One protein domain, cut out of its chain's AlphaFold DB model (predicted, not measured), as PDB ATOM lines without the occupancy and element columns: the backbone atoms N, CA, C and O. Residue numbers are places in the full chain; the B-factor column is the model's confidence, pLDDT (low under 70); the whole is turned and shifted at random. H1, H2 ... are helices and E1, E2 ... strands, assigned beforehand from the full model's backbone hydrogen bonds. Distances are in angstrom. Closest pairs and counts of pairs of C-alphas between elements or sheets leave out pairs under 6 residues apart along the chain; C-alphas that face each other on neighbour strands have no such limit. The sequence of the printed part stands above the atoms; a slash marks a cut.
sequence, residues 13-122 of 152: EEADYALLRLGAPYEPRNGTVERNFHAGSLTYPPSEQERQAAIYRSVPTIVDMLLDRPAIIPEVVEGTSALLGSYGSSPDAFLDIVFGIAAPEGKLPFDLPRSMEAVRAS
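What this domain is: This is residues 13 to 122 of the 152 residues of the protein "Glyco_hydro_3_C domain-containing protein" of Aspergillus calidoustus (UniProt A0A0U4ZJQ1). A small three-stranded parallel sheet lies between H3, slanting over one face, and the side-by-side pair H1 and H2, which graze the sheet. Residues 24 to 45 make a long loop reaching far from this core, and residues 99 to 115 lead from H3 to the remote H4. The printed part has 110 residues, under half in named elements; along the chain they run E1, H1, E2, H2, E3, H3, H4, with sheet order E1, E2, E3. Its class is mixed, helices and strands; it is compact, with radius of gyration of the C-alphas 15.0 A and spans of 39 by 32 by 29 A.

Where its parts are: Find C-alpha 18 at (0.075, -35.480, -5.369); E1 runs from there to residue 23, 16.1 A. E2 is residues 61 to 66, 15.9 A, and E3 82 to 86, 13.1 A. H1 is residues 46 to 58, 18.5 A; H2, 74 to 79, 8.5 A; H3, 91 to 98, 10.5 A. H4, residues 116 to 121, 8.6 A, ends at C-alpha 121 (21.120, -58.446, -22.146).

How they stand to each other: Look at inner strand E2: N 64 and O 20 of E1 are 2.8 A apart, and N 65 and O 84 of E3 2.8 A, both within hydrogen-bond range. E1, H1, E2 and E2, H2, E3 are strand-helix-strand units, parallel neighbours joined through a helix, with right-handed crossovers. H1 and H2 touch at a shallow tilt of 26 degrees, the same way; their closest C-alphas, Tyr 56 and Gly 79, are 5.7 A apart. H3's height over the sheet is 9.4 A; its closest C-alpha pair with E2 is Phe 94 and Asp 64, 7.6 A. H4 is not on the sheet and is apart from H3. Every O i to N i+4 pair is within range in H2, H3 and H4, and 8 of 9 in H1.

The domain as a whole: The C-alphas farthest apart, Glu 14 and Ala 121, are 43.9 A apart. The printed part has no cut; the links E1 to H1 and H3 to H4 are long. No printed residue is under 70 in pLDDT.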
ATOM      1  N   GLU A  13      -8.014 -38.119  -2.950       94.62
ATOM      2  CA  GLU A  13      -9.259 -37.594  -3.522       94.62
ATOM      3  C   GLU A  13      -9.576 -36.159  -3.073       94.62
ATOM      4  O   GLU A  13     -10.335 -35.457  -3.738       94.62
ATOM      5  N   GLU A  14      -8.999 -35.716  -1.956       95.94
ATOM      6  CA  GLU A  14      -9.128 -34.351  -1.436       95.94
ATOM      7  C   GLU A  14      -8.042 -33.405  -1.974       95.94
ATOM      8  O   GLU A  14      -8.086 -32.203  -1.705       95.94
ATOM      9  N   ALA A  15      -7.045 -33.928  -2.696       96.69
ATOM     10  CA  ALA A  15      -5.889 -33.168  -3.150       96.69
ATOM     11  C   ALA A  15      -6.075 -32.622  -4.571       96.69
ATOM     12  O   ALA A  15      -6.596 -33.300  -5.451       96.69
ATOM     13  N   ASP A  16      -5.530 -31.431  -4.832       95.94
ATOM     14  CA  ASP A  16      -5.396 -30.912  -6.202       95.94
ATOM     15  C   ASP A  16      -4.227 -31.576  -6.956       95.94
ATOM     16  O   ASP A  16      -4.278 -31.773  -8.171       95.94
ATOM     17  N   TYR A  17      -3.159 -31.921  -6.224       96.06
ATOM     18  CA  TYR A  17      -1.942 -32.549  -6.739       96.06
ATOM     19  C   TYR A  17      -1.363 -33.525  -5.716       96.06
ATOM     20  O   TYR A  17      -1.343 -33.235  -4.518       96.06
ATOM     21  N   ALA A  18      -0.784 -34.629  -6.190       97.25
ATOM     22  CA  ALA A  18       0.075 -35.480  -5.369       97.25
ATOM     23  C   ALA A  18       1.553 -35.232  -5.690       97.25
ATOM     24  O   ALA A  18       1.969 -35.253  -6.848       97.25
ATOM     25  N   LEU A  19       2.361 -35.039  -4.648       96.62
ATOM     26  CA  LEU A  19       3.813 -34.906  -4.748       96.62
ATOM     27  C   LEU A  19       4.465 -36.111  -4.070       96.62
ATOM     28  O   LEU A  19       4.458 -36.211  -2.842       96.62
ATOM     29  N   LEU A  20       5.022 -37.030  -4.855       96.44
ATOM     30  CA  LEU A  20       5.638 -38.249  -4.331       96.44
ATOM     31  C   LEU A  20       7.150 -38.206  -4.506       96.44
ATOM     32  O   LEU A  20       7.645 -38.008  -5.610       96.44
ATOM     33  N   ARG A  21       7.887 -38.456  -3.422       96.38
ATOM     34  CA  ARG A  21       9.337 -38.664  -3.468       96.38
ATOM     35  C   ARG A  21       9.625 -40.138  -3.228       96.38
ATOM     36  O   ARG A  21       9.366 -40.642  -2.137       96.38
ATOM     37  N   LEU A  22      10.105 -40.826  -4.256       95.88
ATOM     38  CA  LEU A  22      10.292 -42.275  -4.269       95.88
ATOM     39  C   LEU A  22      11.780 -42.609  -4.391       95.88
ATOM     40  O   LEU A  22      12.524 -41.895  -5.052       95.88
ATOM     41  N   GLY A  23      12.219 -43.689  -3.749       95.19
ATOM     42  CA  GLY A  23      13.558 -44.247  -3.961       95.19
ATOM     43  C   GLY A  23      13.543 -45.285  -5.072       95.19
ATOM     44  O   GLY A  23      12.555 -46.015  -5.182       95.19
ATOM     45  N   ALA A  24      14.620 -45.385  -5.854       94.88
ATOM     46  CA  ALA A  24      14.753 -46.430  -6.864       94.88
ATOM     47  C   ALA A  24      14.475 -47.828  -6.266       94.88
ATOM     48  O   ALA A  24      14.832 -48.084  -5.111       94.88
ATOM     49  N   PRO A  25      13.840 -48.749  -7.017       94.44
ATOM     50  CA  PRO A  25      13.489 -50.058  -6.486       94.44
ATOM     51  C   PRO A  25      14.713 -50.835  -5.994       94.44
ATOM     52  O   PRO A  25      15.778 -50.843  -6.625       94.44
ATOM     53  N   TYR A  26      14.552 -51.510  -4.861       93.75
ATOM     54  CA  TYR A  26      15.540 -52.431  -4.318       93.75
ATOM     55  C   TYR A  26      14.871 -53.463  -3.414       93.75
ATOM     56  O   TYR A  26      13.745 -53.286  -2.947       93.75
ATOM     57  N   GLU A  27      15.589 -54.547  -3.156       91.25
ATOM     58  CA  GLU A  27      15.195 -55.582  -2.212       91.25
ATOM     59  C   GLU A  27      15.965 -55.382  -0.903       91.25
ATOM     60  O   GLU A  27      17.199 -55.483  -0.898       91.25
ATOM     61  N   PRO A  28      15.275 -55.103   0.217       87.31
ATOM     62  CA  PRO A  28      15.911 -55.049   1.521       87.31
ATOM     63  C   PRO A  28      16.584 -56.382   1.848       87.31
ATOM     64  O   PRO A  28      15.993 -57.454   1.689       87.31
ATOM     65  N   ARG A  29      17.824 -56.316   2.335       86.31
ATOM     66  CA  ARG A  29      18.586 -57.497   2.749       86.31
ATOM     67  C   ARG A  29      18.785 -57.534   4.253       86.31
ATOM     68  O   ARG A  29      19.023 -56.516   4.900       86.31
ATOM     69  N   ASN A  30      18.696 -58.741   4.799       82.88
ATOM     70  CA  ASN A  30      18.943 -59.005   6.208       82.88
ATOM     71  C   ASN A  30      20.450 -59.124   6.441       82.88
ATOM     72  O   ASN A  30      21.124 -59.834   5.712       82.88
ATOM     73  N   GLY A  31      20.978 -58.472   7.472       83.94
ATOM     74  CA  GLY A  31      22.394 -58.580   7.822       83.94
ATOM     75  C   GLY A  31      22.935 -57.317   8.477       83.94
ATOM     76  O   GLY A  31      22.314 -56.253   8.447       83.94
ATOM     77  N   THR A  32      24.110 -57.418   9.101       82.56
ATOM     78  CA  THR A  32      24.687 -56.282   9.835       82.56
ATOM     79  C   THR A  32      25.202 -55.187   8.896       82.56
ATOM     80  O   THR A  32      25.092 -53.999   9.194       82.56
ATOM     81  N   VAL A  33      25.743 -55.600   7.751       83.75
ATOM     82  CA  VAL A  33      26.357 -54.724   6.744       83.75
ATOM     83  C   VAL A  33      25.451 -54.584   5.522       83.75
ATOM     84  O   VAL A  33      25.202 -53.466   5.078       83.75
ATOM     85  N   GLU A  34      24.892 -55.696   5.041       82.50
ATOM     86  CA  GLU A  34      24.089 -55.787   3.811       82.50
ATOM     87  C   GLU A  34      22.820 -54.928   3.830       82.50
ATOM     88  O   GLU A  34      22.427 -54.411   2.790       82.50
ATOM     89  N   ARG A  35      22.228 -54.690   5.011       86.69
ATOM     90  CA  ARG A  35      21.049 -53.821   5.174       86.69
ATOM     91  C   ARG A  35      21.263 -52.374   4.712       86.69
ATOM     92  O   ARG A  35      20.293 -51.655   4.527       86.69
ATOM     93  N   ASN A  36      22.520 -51.937   4.599       86.00
ATOM     94  CA  ASN A  36      22.870 -50.573   4.201       86.00
ATOM     95  C   ASN A  36      23.091 -50.443   2.683       86.00
ATOM     96  O   ASN A  36      23.493 -49.379   2.226       86.00
ATOM     97  N   PHE A  37      22.881 -51.515   1.911       85.31
ATOM     98  CA  PHE A  37      23.095 -51.529   0.466       85.31
ATOM     99  C   PHE A  37      21.789 -51.808  -0.274       85.31
ATOM    100  O   PHE A  37      21.066 -52.752   0.043       85.31
ATOM    101  N   HIS A  38      21.520 -51.019  -1.312       90.69
ATOM    102  CA  HIS A  38      20.429 -51.274  -2.244       90.69
ATOM    103  C   HIS A  38      20.885 -52.268  -3.316       90.69
ATOM    104  O   HIS A  38      21.821 -52.012  -4.075       90.69
ATOM    105  N   ALA A  39      20.232 -53.426  -3.362       87.69
ATOM    106  CA  ALA A  39      20.550 -54.517  -4.277       87.69
ATOM    107  C   ALA A  39      19.270 -55.224  -4.750       87.69
ATOM    108  O   ALA A  39      18.167 -54.885  -4.331       87.69
ATOM    109  N   GLY A  40      19.421 -56.217  -5.627       90.81
ATOM    110  CA  GLY A  40      18.294 -56.983  -6.165       90.81
ATOM    111  C   GLY A  40      17.620 -56.287  -7.344       90.81
ATOM    112  O   GLY A  40      18.274 -55.510  -8.056       90.81
ATOM    113  N   SER A  41      16.337 -56.595  -7.550       92.69
ATOM    114  CA  SER A  41      15.517 -56.078  -8.650       92.69
ATOM    115  C   SER A  41      15.599 -54.553  -8.792       92.69
ATOM    116  O   SER A  41      15.690 -53.827  -7.802       92.69
ATOM    117  N   LEU A  42      15.565 -54.080 -10.043       94.00
ATOM    118  CA  LEU A  42      15.427 -52.658 -10.391       94.00
ATOM    119  C   LEU A  42      13.967 -52.263 -10.653       94.00
ATOM    120  O   LEU A  42      13.711 -51.129 -11.039       94.00
ATOM    121  N   THR A  43      13.027 -53.191 -10.469       94.94
ATOM    122  CA  THR A  43      11.583 -53.000 -10.656       94.94
ATOM    123  C   THR A  43      10.872 -53.088  -9.309       94.94
ATOM    124  O   THR A  43      11.242 -53.927  -8.479       94.94
ATOM    125  N   TYR A  44       9.845 -52.263  -9.094       95.44
ATOM    126  CA  TYR A  44       8.983 -52.384  -7.918       95.44
ATOM    127  C   TYR A  44       8.207 -53.711  -7.922       95.44
ATOM    128  O   TYR A  44       7.870 -54.237  -8.984       95.44
ATOM    129  N   PRO A  45       7.884 -54.270  -6.742       94.56
ATOM    130  CA  PRO A  45       6.972 -55.402  -6.675       94.56
ATOM    131  C   PRO A  45       5.569 -54.989  -7.165       94.56
ATOM    132  O   PRO A  45       5.164 -53.846  -6.937       94.56
ATOM    133  N   PRO A  46       4.782 -55.907  -7.763       95.19
ATOM    134  CA  PRO A  46       3.470 -55.580  -8.331       95.19
ATOM    135  C   PRO A  46       2.512 -54.881  -7.359       95.19
ATOM    136  O   PRO A  46       1.792 -53.971  -7.750       95.19
ATOM    137  N   SER A  47       2.544 -55.246  -6.074       95.69
ATOM    138  CA  SER A  47       1.720 -54.611  -5.038       95.69
ATOM    139  C   SER A  47       2.053 -53.131  -4.832       95.69
ATOM    140  O   SER A  47       1.170 -52.326  -4.554       95.69
ATOM    141  N   GLU A  48       3.331 -52.764  -4.952       95.94
ATOM    142  CA  GLU A  48       3.772 -51.377  -4.812       95.94
ATOM    143  C   GLU A  48       3.463 -50.580  -6.081       95.94
ATOM    144  O   GLU A  48       2.992 -49.450  -5.983       95.94
ATOM    145  N   GLN A  49       3.625 -51.193  -7.259       96.25
ATOM    146  CA  GLN A  49       3.173 -50.603  -8.524       96.25
ATOM    147  C   GLN A  49       1.666 -50.322  -8.497       96.25
ATOM    148  O   GLN A  49       1.234 -49.240  -8.882       96.25
ATOM    149  N   GLU A  50       0.857 -51.255  -7.991       97.00
ATOM    150  CA  GLU A  50      -0.592 -51.082  -7.877       97.00
ATOM    151  C   GLU A  50      -0.966 -49.967  -6.889       97.00
ATOM    152  O   GLU A  50      -1.821 -49.132  -7.201       97.00
ATOM    153  N   ARG A  51      -0.283 -49.899  -5.737       96.38
ATOM    154  CA  ARG A  51      -0.459 -48.826  -4.746       96.38
ATOM    155  C   ARG A  51      -0.129 -47.453  -5.333       96.38
ATOM    156  O   ARG A  51      -0.885 -46.505  -5.136       96.38
ATOM    157  N   GLN A  52       0.983 -47.342  -6.055       97.00
ATOM    158  CA  GLN A  52       1.394 -46.114  -6.737       97.00
ATOM    159  C   GLN A  52       0.394 -45.727  -7.833       97.00
ATOM    160  O   GLN A  52      -0.089 -44.596  -7.866       97.00
ATOM    161  N   ALA A  53      -0.002 -46.691  -8.666       96.75
ATOM    162  CA  ALA A  53      -0.958 -46.483  -9.746       96.75
ATOM    163  C   ALA A  53      -2.347 -46.060  -9.246       96.75
ATOM    164  O   ALA A  53      -3.049 -45.337  -9.951       96.75
ATOM    165  N   ALA A  54      -2.757 -46.474  -8.042       96.94
ATOM    166  CA  ALA A  54      -3.984 -45.977  -7.425       96.94
ATOM    167  C   ALA A  54      -3.938 -44.455  -7.212       96.94
ATOM    168  O   ALA A  54      -4.880 -43.772  -7.598       96.94
ATOM    169  N   ILE A  55      -2.818 -43.920  -6.713       97.06
ATOM    170  CA  ILE A  55      -2.633 -42.474  -6.499       97.06
ATOM    171  C   ILE A  55      -2.632 -41.731  -7.839       97.06
ATOM    172  O   ILE A  55      -3.337 -40.736  -7.993       97.06
ATOM    173  N   TYR A  56      -1.893 -42.255  -8.823       96.38
ATOM    174  CA  TYR A  56      -1.778 -41.664 -10.161       96.38
ATOM    175  C   TYR A  56      -3.131 -41.502 -10.861       96.38
ATOM    176  O   TYR A  56      -3.337 -40.553 -11.612       96.38
ATOM    177  N   ARG A  57      -4.060 -42.431 -10.608       96.69
ATOM    178  CA  ARG A  57      -5.421 -42.383 -11.152       96.69
ATOM    179  C   ARG A  57      -6.341 -41.423 -10.402       96.69
ATOM    180  O   ARG A  57      -7.283 -40.933 -11.018       96.69
ATOM    181  N   SER A  58      -6.105 -41.186  -9.111       96.94
ATOM    182  CA  SER A  58      -6.947 -40.295  -8.304       96.94
ATOM    183  C   SER A  58      -6.660 -38.819  -8.590       96.94
ATOM    184  O   SER A  58      -7.596 -38.030  -8.676       96.94
ATOM    185  N   VAL A  59      -5.388 -38.438  -8.754       97.62
ATOM    186  CA  VAL A  59      -4.979 -37.024  -8.825       97.62
ATOM    187  C   VAL A  59      -3.725 -36.831  -9.695       97.62
ATOM    188  O   VAL A  59      -2.842 -37.699  -9.688       97.62
ATOM    189  N   PRO A  60      -3.584 -35.701 -10.427       97.94
ATOM    190  CA  PRO A  60      -2.348 -35.369 -11.129       97.94
ATOM    191  C   PRO A  60      -1.137 -35.481 -10.201       97.94
ATOM    192  O   PRO A  60      -1.018 -34.772  -9.198       97.94
ATOM    193  N   THR A  61      -0.246 -36.414 -10.526       98.31
ATOM    194  CA  THR A  61       0.863 -36.782  -9.649       98.31
ATOM    195  C   THR A  61       2.193 -36.371 -10.264       98.31
ATOM    196  O   THR A  61       2.481 -36.694 -11.419       98.31
ATOM    197  N   ILE A  62       3.013 -35.692  -9.467       98.12
ATOM    198  CA  ILE A  62       4.399 -35.353  -9.781       98.12
ATOM    199  C   ILE A  62       5.298 -36.237  -8.921       98.12
ATOM    200  O   ILE A  62       5.224 -36.206  -7.690       98.12
ATOM    201  N   VAL A  63       6.149 -37.022  -9.574       98.00
ATOM    202  CA  VAL A  63       7.100 -37.911  -8.904       98.00
ATOM    203  C   VAL A  63       8.502 -37.326  -8.976       98.00
ATOM    204  O   VAL A  63       8.960 -36.923 -10.039       98.00
ATOM    205  N   ASP A  64       9.202 -37.335  -7.849       97.50
ATOM    206  CA  ASP A  64      10.651 -37.191  -7.761       97.50
ATOM    207  C   ASP A  64      11.264 -38.539  -7.383       97.50
ATOM    208  O   ASP A  64      11.033 -39.059  -6.291       97.50
ATOM    209  N   MET A  65      12.020 -39.116  -8.307       96.94
ATOM    210  CA  MET A  65      12.698 -40.389  -8.140       96.94
ATOM    211  C   MET A  65      14.143 -40.146  -7.706       96.94
ATOM    212  O   MET A  65      14.944 -39.605  -8.469       96.94
ATOM    213  N   LEU A  66      14.497 -40.596  -6.505       96.19
ATOM    214  CA  LEU A  66      15.881 -40.681  -6.060       96.19
ATOM    215  C   LEU A  66      16.566 -41.827  -6.814       96.19
ATOM    216  O   LEU A  66      16.367 -43.001  -6.503       96.19
ATOM    217  N   LEU A  67      17.365 -41.460  -7.813       95.81
ATOM    218  CA  LEU A  67      18.057 -42.363  -8.729       95.81
ATOM    219  C   LEU A  67      19.486 -42.652  -8.247       95.81
ATOM    220  O   LEU A  67      20.464 -42.373  -8.938       95.81
ATOM    221  N   ASP A  68      19.621 -43.225  -7.053       92.62
ATOM    222  CA  ASP A  68      20.906 -43.730  -6.547       92.62
ATOM    223  C   ASP A  68      21.427 -44.946  -7.342       92.62
ATOM    224  O   ASP A  68      22.620 -45.251  -7.329       92.62
ATOM    225  N   ARG A  69      20.530 -45.603  -8.083       92.50
ATOM    226  CA  ARG A  69      20.791 -46.642  -9.083       92.50
ATOM    227  C   ARG A  69      19.796 -46.521 -10.252       92.50
ATOM    228  O   ARG A  69      18.753 -45.879 -10.093       92.50
ATOM    229  N   PRO A  70      20.069 -47.131 -11.422       92.81
ATOM    230  CA  PRO A  70      19.096 -47.179 -12.510       92.81
ATOM    231  C   PRO A  70      17.793 -47.850 -12.064       92.81
ATOM    232  O   PRO A  70      17.830 -48.903 -11.433       92.81
ATOM    233  N   ALA A  71      16.651 -47.263 -12.409       95.12
ATOM    234  CA  ALA A  71      15.331 -47.784 -12.063       95.12
ATOM    235  C   ALA A  71      14.581 -48.228 -13.327       95.12
ATOM    236  O   ALA A  71      14.597 -47.530 -14.340       95.12
ATOM    237  N   ILE A  72      13.909 -49.377 -13.254       96.25
ATOM    238  CA  ILE A  72      12.952 -49.839 -14.261       96.25
ATOM    239  C   ILE A  72      11.572 -49.398 -13.793       96.25
ATOM    240  O   ILE A  72      10.979 -50.053 -12.937       96.25
ATOM    241  N   ILE A  73      11.106 -48.278 -14.336       95.56
ATOM    242  CA  ILE A  73       9.866 -47.612 -13.912       95.56
ATOM    243  C   ILE A  73       9.000 -47.119 -15.094       95.56
ATOM    244  O   ILE A  73       8.523 -45.979 -15.052       95.56
ATOM    245  N   PRO A  74       8.798 -47.902 -16.179       95.44
ATOM    246  CA  PRO A  74       7.907 -47.490 -17.270       95.44
ATOM    247  C   PRO A  74       6.494 -47.143 -16.769       95.44
ATOM    248  O   PRO A  74       5.902 -46.175 -17.233       95.44
ATOM    249  N   GLU A  75       6.002 -47.845 -15.749       95.19
ATOM    250  CA  GLU A  75       4.699 -47.607 -15.129       95.19
ATOM    251  C   GLU A  75       4.580 -46.218 -14.485       95.19
ATOM    252  O   GLU A  75       3.517 -45.599 -14.527       95.19
ATOM    253  N   VAL A  76       5.674 -45.697 -13.920       96.50
ATOM    254  CA  VAL A  76       5.708 -44.350 -13.334       96.50
ATOM    255  C   VAL A  76       5.701 -43.309 -14.448       96.50
ATOM    256  O   VAL A  76       4.994 -42.308 -14.355       96.50
ATOM    257  N   VAL A  77       6.458 -43.550 -15.520       95.38
ATOM    258  CA  VAL A  77       6.520 -42.647 -16.678       95.38
ATOM    259  C   VAL A  77       5.163 -42.533 -17.370       95.38
ATOM    260  O   VAL A  77       4.777 -41.439 -17.764       95.38
ATOM    261  N   GLU A  78       4.430 -43.638 -17.486       95.12
ATOM    262  CA  GLU A  78       3.106 -43.671 -18.115       95.12
ATOM    263  C   GLU A  78       1.992 -43.134 -17.205       95.12
ATOM    264  O   GLU A  78       1.038 -42.530 -17.692       95.12
ATOM    265  N   GLY A  79       2.091 -43.358 -15.891       95.62
ATOM    266  CA  GLY A  79       1.039 -42.998 -14.939       95.62
ATOM    267  C   GLY A  79       1.101 -41.563 -14.415       95.62
ATOM    268  O   GLY A  79       0.091 -41.041 -13.949       95.62
ATOM    269  N   THR A  80       2.264 -40.913 -14.454       97.38
ATOM    270  CA  THR A  80       2.466 -39.615 -13.788       97.38
ATOM    271  C   THR A  80       2.349 -38.435 -14.742       97.38
ATOM    272  O   THR A  80       2.605 -38.534 -15.939       97.38
ATOM    273  N   SER A  81       1.974 -37.275 -14.203       97.31
ATOM    274  CA  SER A  81       1.930 -36.028 -14.975       97.31
ATOM    275  C   SER A  81       3.329 -35.456 -15.214       97.31
ATOM    276  O   SER A  81       3.560 -34.790 -16.221       97.31
ATOM    277  N   ALA A  82       4.258 -35.702 -14.288       97.19
ATOM    278  CA  ALA A  82       5.662 -35.353 -14.432       97.19
ATOM    279  C   ALA A  82       6.543 -36.283 -13.589       97.19
ATOM    280  O   ALA A  82       6.204 -36.615 -12.451       97.19
ATOM    281  N   LEU A  83       7.711 -36.627 -14.136       97.44
ATOM    282  CA  LEU A  83       8.758 -37.383 -13.458       97.44
ATOM    283  C   LEU A  83      10.048 -36.561 -13.421       97.44
ATOM    284  O   LEU A  83      10.575 -36.155 -14.457       97.44
ATOM    285  N   LEU A  84      10.566 -36.348 -12.218       97.19
ATOM    286  CA  LEU A  84      11.868 -35.765 -11.947       97.19
ATOM    287  C   LEU A  84      12.806 -36.867 -11.454       97.19
ATOM    288  O   LEU A  84      12.397 -37.754 -10.711       97.19
ATOM    289  N   GLY A  85      14.070 -36.802 -11.863       96.38
ATOM    290  CA  GLY A  85      15.141 -37.602 -11.279       96.38
ATOM    291  C   GLY A  85      15.996 -36.732 -10.368       96.38
ATOM    292  O   GLY A  85      16.484 -35.687 -10.804       96.38
ATOM    293  N   SER A  86      16.203 -37.157  -9.126       95.62
ATOM    294  CA  SER A  86      17.102 -36.499  -8.180       95.62
ATOM    295  C   SER A  86      18.185 -37.437  -7.660       95.62
ATOM    296  O   SER A  86      18.082 -38.659  -7.707       95.62
ATOM    297  N   TYR A  87      19.249 -36.826  -7.140       94.56
ATOM    298  CA  TYR A  87      20.422 -37.506  -6.583       94.56
ATOM    299  C   TYR A  87      20.669 -37.036  -5.142       94.56
ATOM    300  O   TYR A  87      21.796 -36.760  -4.744       94.56
ATOM    301  N   GLY A  88      19.581 -36.877  -4.375       91.38
ATOM    302  CA  GLY A  88      19.611 -36.376  -2.996       91.38
ATOM    303  C   GLY A  88      19.260 -34.892  -2.856       91.38
ATOM    304  O   GLY A  88      19.780 -34.217  -1.969       91.38
ATOM    305  N   SER A  89      18.386 -34.362  -3.720       94.06
ATOM    306  CA  SER A  89      17.905 -32.980  -3.598       94.06
ATOM    307  C   SER A  89      17.069 -32.785  -2.326       94.06
ATOM    308  O   SER A  89      16.375 -33.693  -1.849       94.06
ATOM    309  N   SER A  90      17.103 -31.577  -1.765       94.94
ATOM    310  CA  SER A  90      16.236 -31.235  -0.638       94.94
ATOM    311  C   SER A  90      14.770 -31.126  -1.087       94.94
ATOM    312  O   SER A  90      14.503 -30.832  -2.256       94.94
ATOM    313  N   PRO A  91      13.798 -31.312  -0.173       93.31
ATOM    314  CA  PRO A  91      12.391 -31.064  -0.484       93.31
ATOM    315  C   PRO A  91      12.138 -29.642  -1.000       93.31
ATOM    316  O   PRO A  91      11.312 -29.452  -1.883       93.31
ATOM    317  N   ASP A  92      12.871 -28.650  -0.489       93.94
ATOM    318  CA  ASP A  92      12.742 -27.267  -0.946       93.94
ATOM    319  C   ASP A  92      13.202 -27.094  -2.395       93.94
ATOM    320  O   ASP A  92      12.475 -26.488  -3.171       93.94
ATOM    321  N   ALA A  93      14.336 -27.688  -2.780       94.50
ATOM    322  CA  ALA A  93      14.817 -27.638  -4.159       94.50
ATOM    323  C   ALA A  93      13.847 -28.333  -5.126       94.50
ATOM    324  O   ALA A  93      13.590 -27.829  -6.215       94.50
ATOM    325  N   PHE A  94      13.271 -29.469  -4.720       95.50
ATOM    326  CA  PHE A  94      12.225 -30.139  -5.493       95.50
ATOM    327  C   PHE A  94      11.012 -29.222  -5.714       95.50
ATOM    328  O   PHE A  94      10.571 -29.050  -6.849       95.50
ATOM    329  N   LEU A  95      10.506 -28.588  -4.652       95.00
ATOM    330  CA  LEU A  95       9.356 -27.688  -4.751       95.00
ATOM    331  C   LEU A  95       9.666 -26.428  -5.569       95.00
ATOM    332  O   LEU A  95       8.800 -25.961  -6.301       95.00
ATOM    333  N   ASP A  96      10.884 -25.893  -5.485       94.88
ATOM    334  CA  ASP A  96      11.288 -24.729  -6.279       94.88
ATOM    335  C   ASP A  96      11.247 -25.029  -7.783       94.88
ATOM    336  O   ASP A  96      10.836 -24.172  -8.564       94.88
ATOM    337  N   ILE A  97      11.597 -26.254  -8.188       95.94
ATOM    338  CA  ILE A  97      11.437 -26.719  -9.570       95.94
ATOM    339  C   ILE A  97       9.950 -26.871  -9.905       95.94
ATOM    340  O   ILE A  97       9.477 -26.248 -10.848       95.94
ATOM    341  N   VAL A  98       9.184 -27.617  -9.099       94.69
ATOM    342  CA  VAL A  98       7.747 -27.868  -9.339       94.69
ATOM    343  C   VAL A  98       6.942 -26.577  -9.515       94.69
ATOM    344  O   VAL A  98       6.081 -26.511 -10.391       94.69
ATOM    345  N   PHE A  99       7.233 -25.542  -8.724       92.44
ATOM    346  CA  PHE A  99       6.552 -24.247  -8.807       92.44
ATOM    347  C   PHE A  99       7.205 -23.252  -9.776       92.44
ATOM    348  O   PHE A  99       6.757 -22.109  -9.860       92.44
ATOM    349  N   GLY A 100       8.255 -23.648 -10.501       92.94
ATOM    350  CA  GLY A 100       8.934 -22.794 -11.476       92.94
ATOM    351  C   GLY A 100       9.702 -21.616 -10.867       92.94
ATOM    352  O   GLY A 100       9.997 -20.652 -11.571       92.94
ATOM    353  N   ILE A 101      10.033 -21.676  -9.573       93.75
ATOM    354  CA  ILE A 101      10.949 -20.732  -8.910       93.75
ATOM    355  C   ILE A 101      12.368 -20.917  -9.472       93.75
ATOM    356  O   ILE A 101      13.100 -19.945  -9.653       93.75
ATOM    357  N   ALA A 102      12.731 -22.163  -9.783       94.25
ATOM    358  CA  ALA A 102      13.931 -22.540 -10.520       94.25
ATOM    359  C   ALA A 102      13.565 -23.417 -11.733       94.25
ATOM    360  O   ALA A 102      12.469 -23.975 -11.801       94.25
ATOM    361  N   ALA A 103      14.485 -23.553 -12.691       94.81
ATOM    362  CA  ALA A 103      14.299 -24.383 -13.882       94.81
ATOM    363  C   ALA A 103      15.095 -25.702 -13.786       94.81
ATOM    364  O   ALA A 103      16.205 -25.706 -13.250       94.81
ATOM    365  N   PRO A 104      14.565 -26.829 -14.301       95.75
ATOM    366  CA  PRO A 104      15.295 -28.085 -14.348       95.75
ATOM    367  C   PRO A 104      16.353 -28.042 -15.455       95.75
ATOM    368  O   PRO A 104      16.050 -27.777 -16.618       95.75
ATOM    369  N   GLU A 105      17.595 -28.343 -15.085       94.62
ATOM    370  CA  GLU A 105      18.755 -28.337 -15.995       94.62
ATOM    371  C   GLU A 105      19.475 -29.697 -16.051       94.62
ATOM    372  O   GLU A 105      20.369 -29.912 -16.871       94.62
ATOM    373  N   GLY A 106      19.084 -30.629 -15.178       94.62
ATOM    374  CA  GLY A 106      19.738 -31.922 -15.009       94.62
ATOM    375  C   GLY A 106      19.671 -32.812 -16.251       94.62
ATOM    376  O   GLY A 106      18.719 -32.766 -17.033       94.62
ATOM    377  N   LYS A 107      20.694 -33.658 -16.405       96.50
ATOM    378  CA  LYS A 107      20.795 -34.682 -17.449       96.50
ATOM    379  C   LYS A 107      21.125 -36.023 -16.811       96.50
ATOM    380  O   LYS A 107      21.916 -36.075 -15.870       96.50
ATOM    381  N   LEU A 108      20.528 -37.096 -17.323       96.06
ATOM    382  CA  LEU A 108      20.745 -38.438 -16.798       96.06
ATOM    383  C   LEU A 108      22.214 -38.874 -16.974       96.06
ATOM    384  O   LEU A 108      22.732 -38.804 -18.090       96.06
ATOM    385  N   PRO A 109      22.877 -39.372 -15.915       93.44
ATOM    386  CA  PRO A 109      24.245 -39.879 -15.960       93.44
ATOM    387  C   PRO A 109      24.327 -41.354 -16.390       93.44
ATOM    388  O   PRO A 109      25.427 -41.884 -16.522       93.44
ATOM    389  N   PHE A 110      23.193 -42.020 -16.629       91.94
ATOM    390  CA  PHE A 110      23.094 -43.396 -17.127       91.94
ATOM    391  C   PHE A 110      21.776 -43.620 -17.883       91.94
ATOM    392  O   PHE A 110      20.857 -42.806 -17.796       91.94
ATOM    393  N   ASP A 111      21.677 -44.738 -18.604       93.75
ATOM    394  CA  ASP A 111      20.430 -45.184 -19.231       93.75
ATOM    395  C   ASP A 111      19.430 -45.668 -18.170       93.75
ATOM    396  O   ASP A 111      19.799 -46.368 -17.225       93.75
ATOM    397  N   LEU A 112      18.148 -45.340 -18.349       95.06
ATOM    398  CA  LEU A 112      17.048 -45.924 -17.583       95.06
ATOM    399  C   LEU A 112      16.463 -47.117 -18.352       95.06
ATOM    400  O   LEU A 112      15.776 -46.921 -19.362       95.06
ATOM    401  N   PRO A 113      16.749 -48.359 -17.923       94.81
ATOM    402  CA  PRO A 113      16.311 -49.554 -18.630       94.81
ATOM    403  C   PRO A 113      14.791 -49.719 -18.574       94.81
ATOM    404  O   PRO A 113      14.135 -49.356 -17.603       94.81
ATOM    405  N   ARG A 114      14.226 -50.331 -19.619       94.31
ATOM    406  CA  ARG A 114      12.784 -50.609 -19.699       94.31
ATOM    407  C   ARG A 114      12.362 -51.893 -18.996       94.31
ATOM    408  O   ARG A 114      11.206 -52.029 -18.614       94.31
ATOM    409  N   SER A 115      13.273 -52.853 -18.849       94.69
ATOM    410  CA  SER A 115      12.964 -54.155 -18.261       94.69
ATOM    411  C   SER A 115      14.211 -54.844 -17.714       94.69
ATOM    412  O   SER A 115      15.340 -54.538 -18.102       94.69
ATOM    413  N   MET A 116      14.008 -55.827 -16.831       93.31
ATOM    414  CA  MET A 116      15.104 -56.644 -16.302       93.31
ATOM    415  C   MET A 116      15.741 -57.502 -17.401       93.31
ATOM    416  O   MET A 116      16.903 -57.877 -17.294       93.31
ATOM    417  N   GLU A 117      14.996 -57.820 -18.461       93.44
ATOM    418  CA  GLU A 117      15.542 -58.478 -19.648       93.44
ATOM    419  C   GLU A 117      16.545 -57.574 -20.372       93.44
ATOM    420  O   GLU A 117      17.645 -58.027 -20.685       93.44
ATOM    421  N   ALA A 118      16.217 -56.290 -20.563       92.12
ATOM    422  CA  ALA A 118      17.130 -55.325 -21.174       92.12
ATOM    423  C   ALA A 118      18.425 -55.173 -20.362       92.12
ATOM    424  O   ALA A 118      19.504 -55.117 -20.942       92.12
ATOM    425  N   VAL A 119      18.322 -55.186 -19.028       91.62
ATOM    426  CA  VAL A 119      19.485 -55.147 -18.125       91.62
ATOM    427  C   VAL A 119      20.358 -56.387 -18.293       91.62
ATOM    428  O   VAL A 119      21.558 -56.260 -18.495       91.62
ATOM    429  N   ARG A 120      19.765 -57.588 -18.252       92.00
ATOM    430  CA  ARG A 120      20.513 -58.852 -18.392       92.00
ATOM    431  C   ARG A 120      21.160 -59.019 -19.765       92.00
ATOM    432  O   ARG A 120      22.140 -59.740 -19.880       92.00
ATOM    433  N   ALA A 121      20.580 -58.411 -20.794       92.75
ATOM    434  CA  ALA A 121      21.120 -58.446 -22.146       92.75
ATOM    435  C   ALA A 121      22.190 -57.377 -22.407       92.75
ATOM    436  O   ALA A 121      22.821 -57.431 -23.459       92.75
ATOM    437  N   SER A 122      22.357 -56.401 -21.510       89.69
ATOM    438  CA  SER A 122      23.374 -55.359 -21.646       89.69
ATOM    439  C   SER A 122      24.762 -55.970 -21.485       89.69
ATOM    440  O   SER A 122      24.997 -56.729 -20.544       89.69
TER     441      SER A 122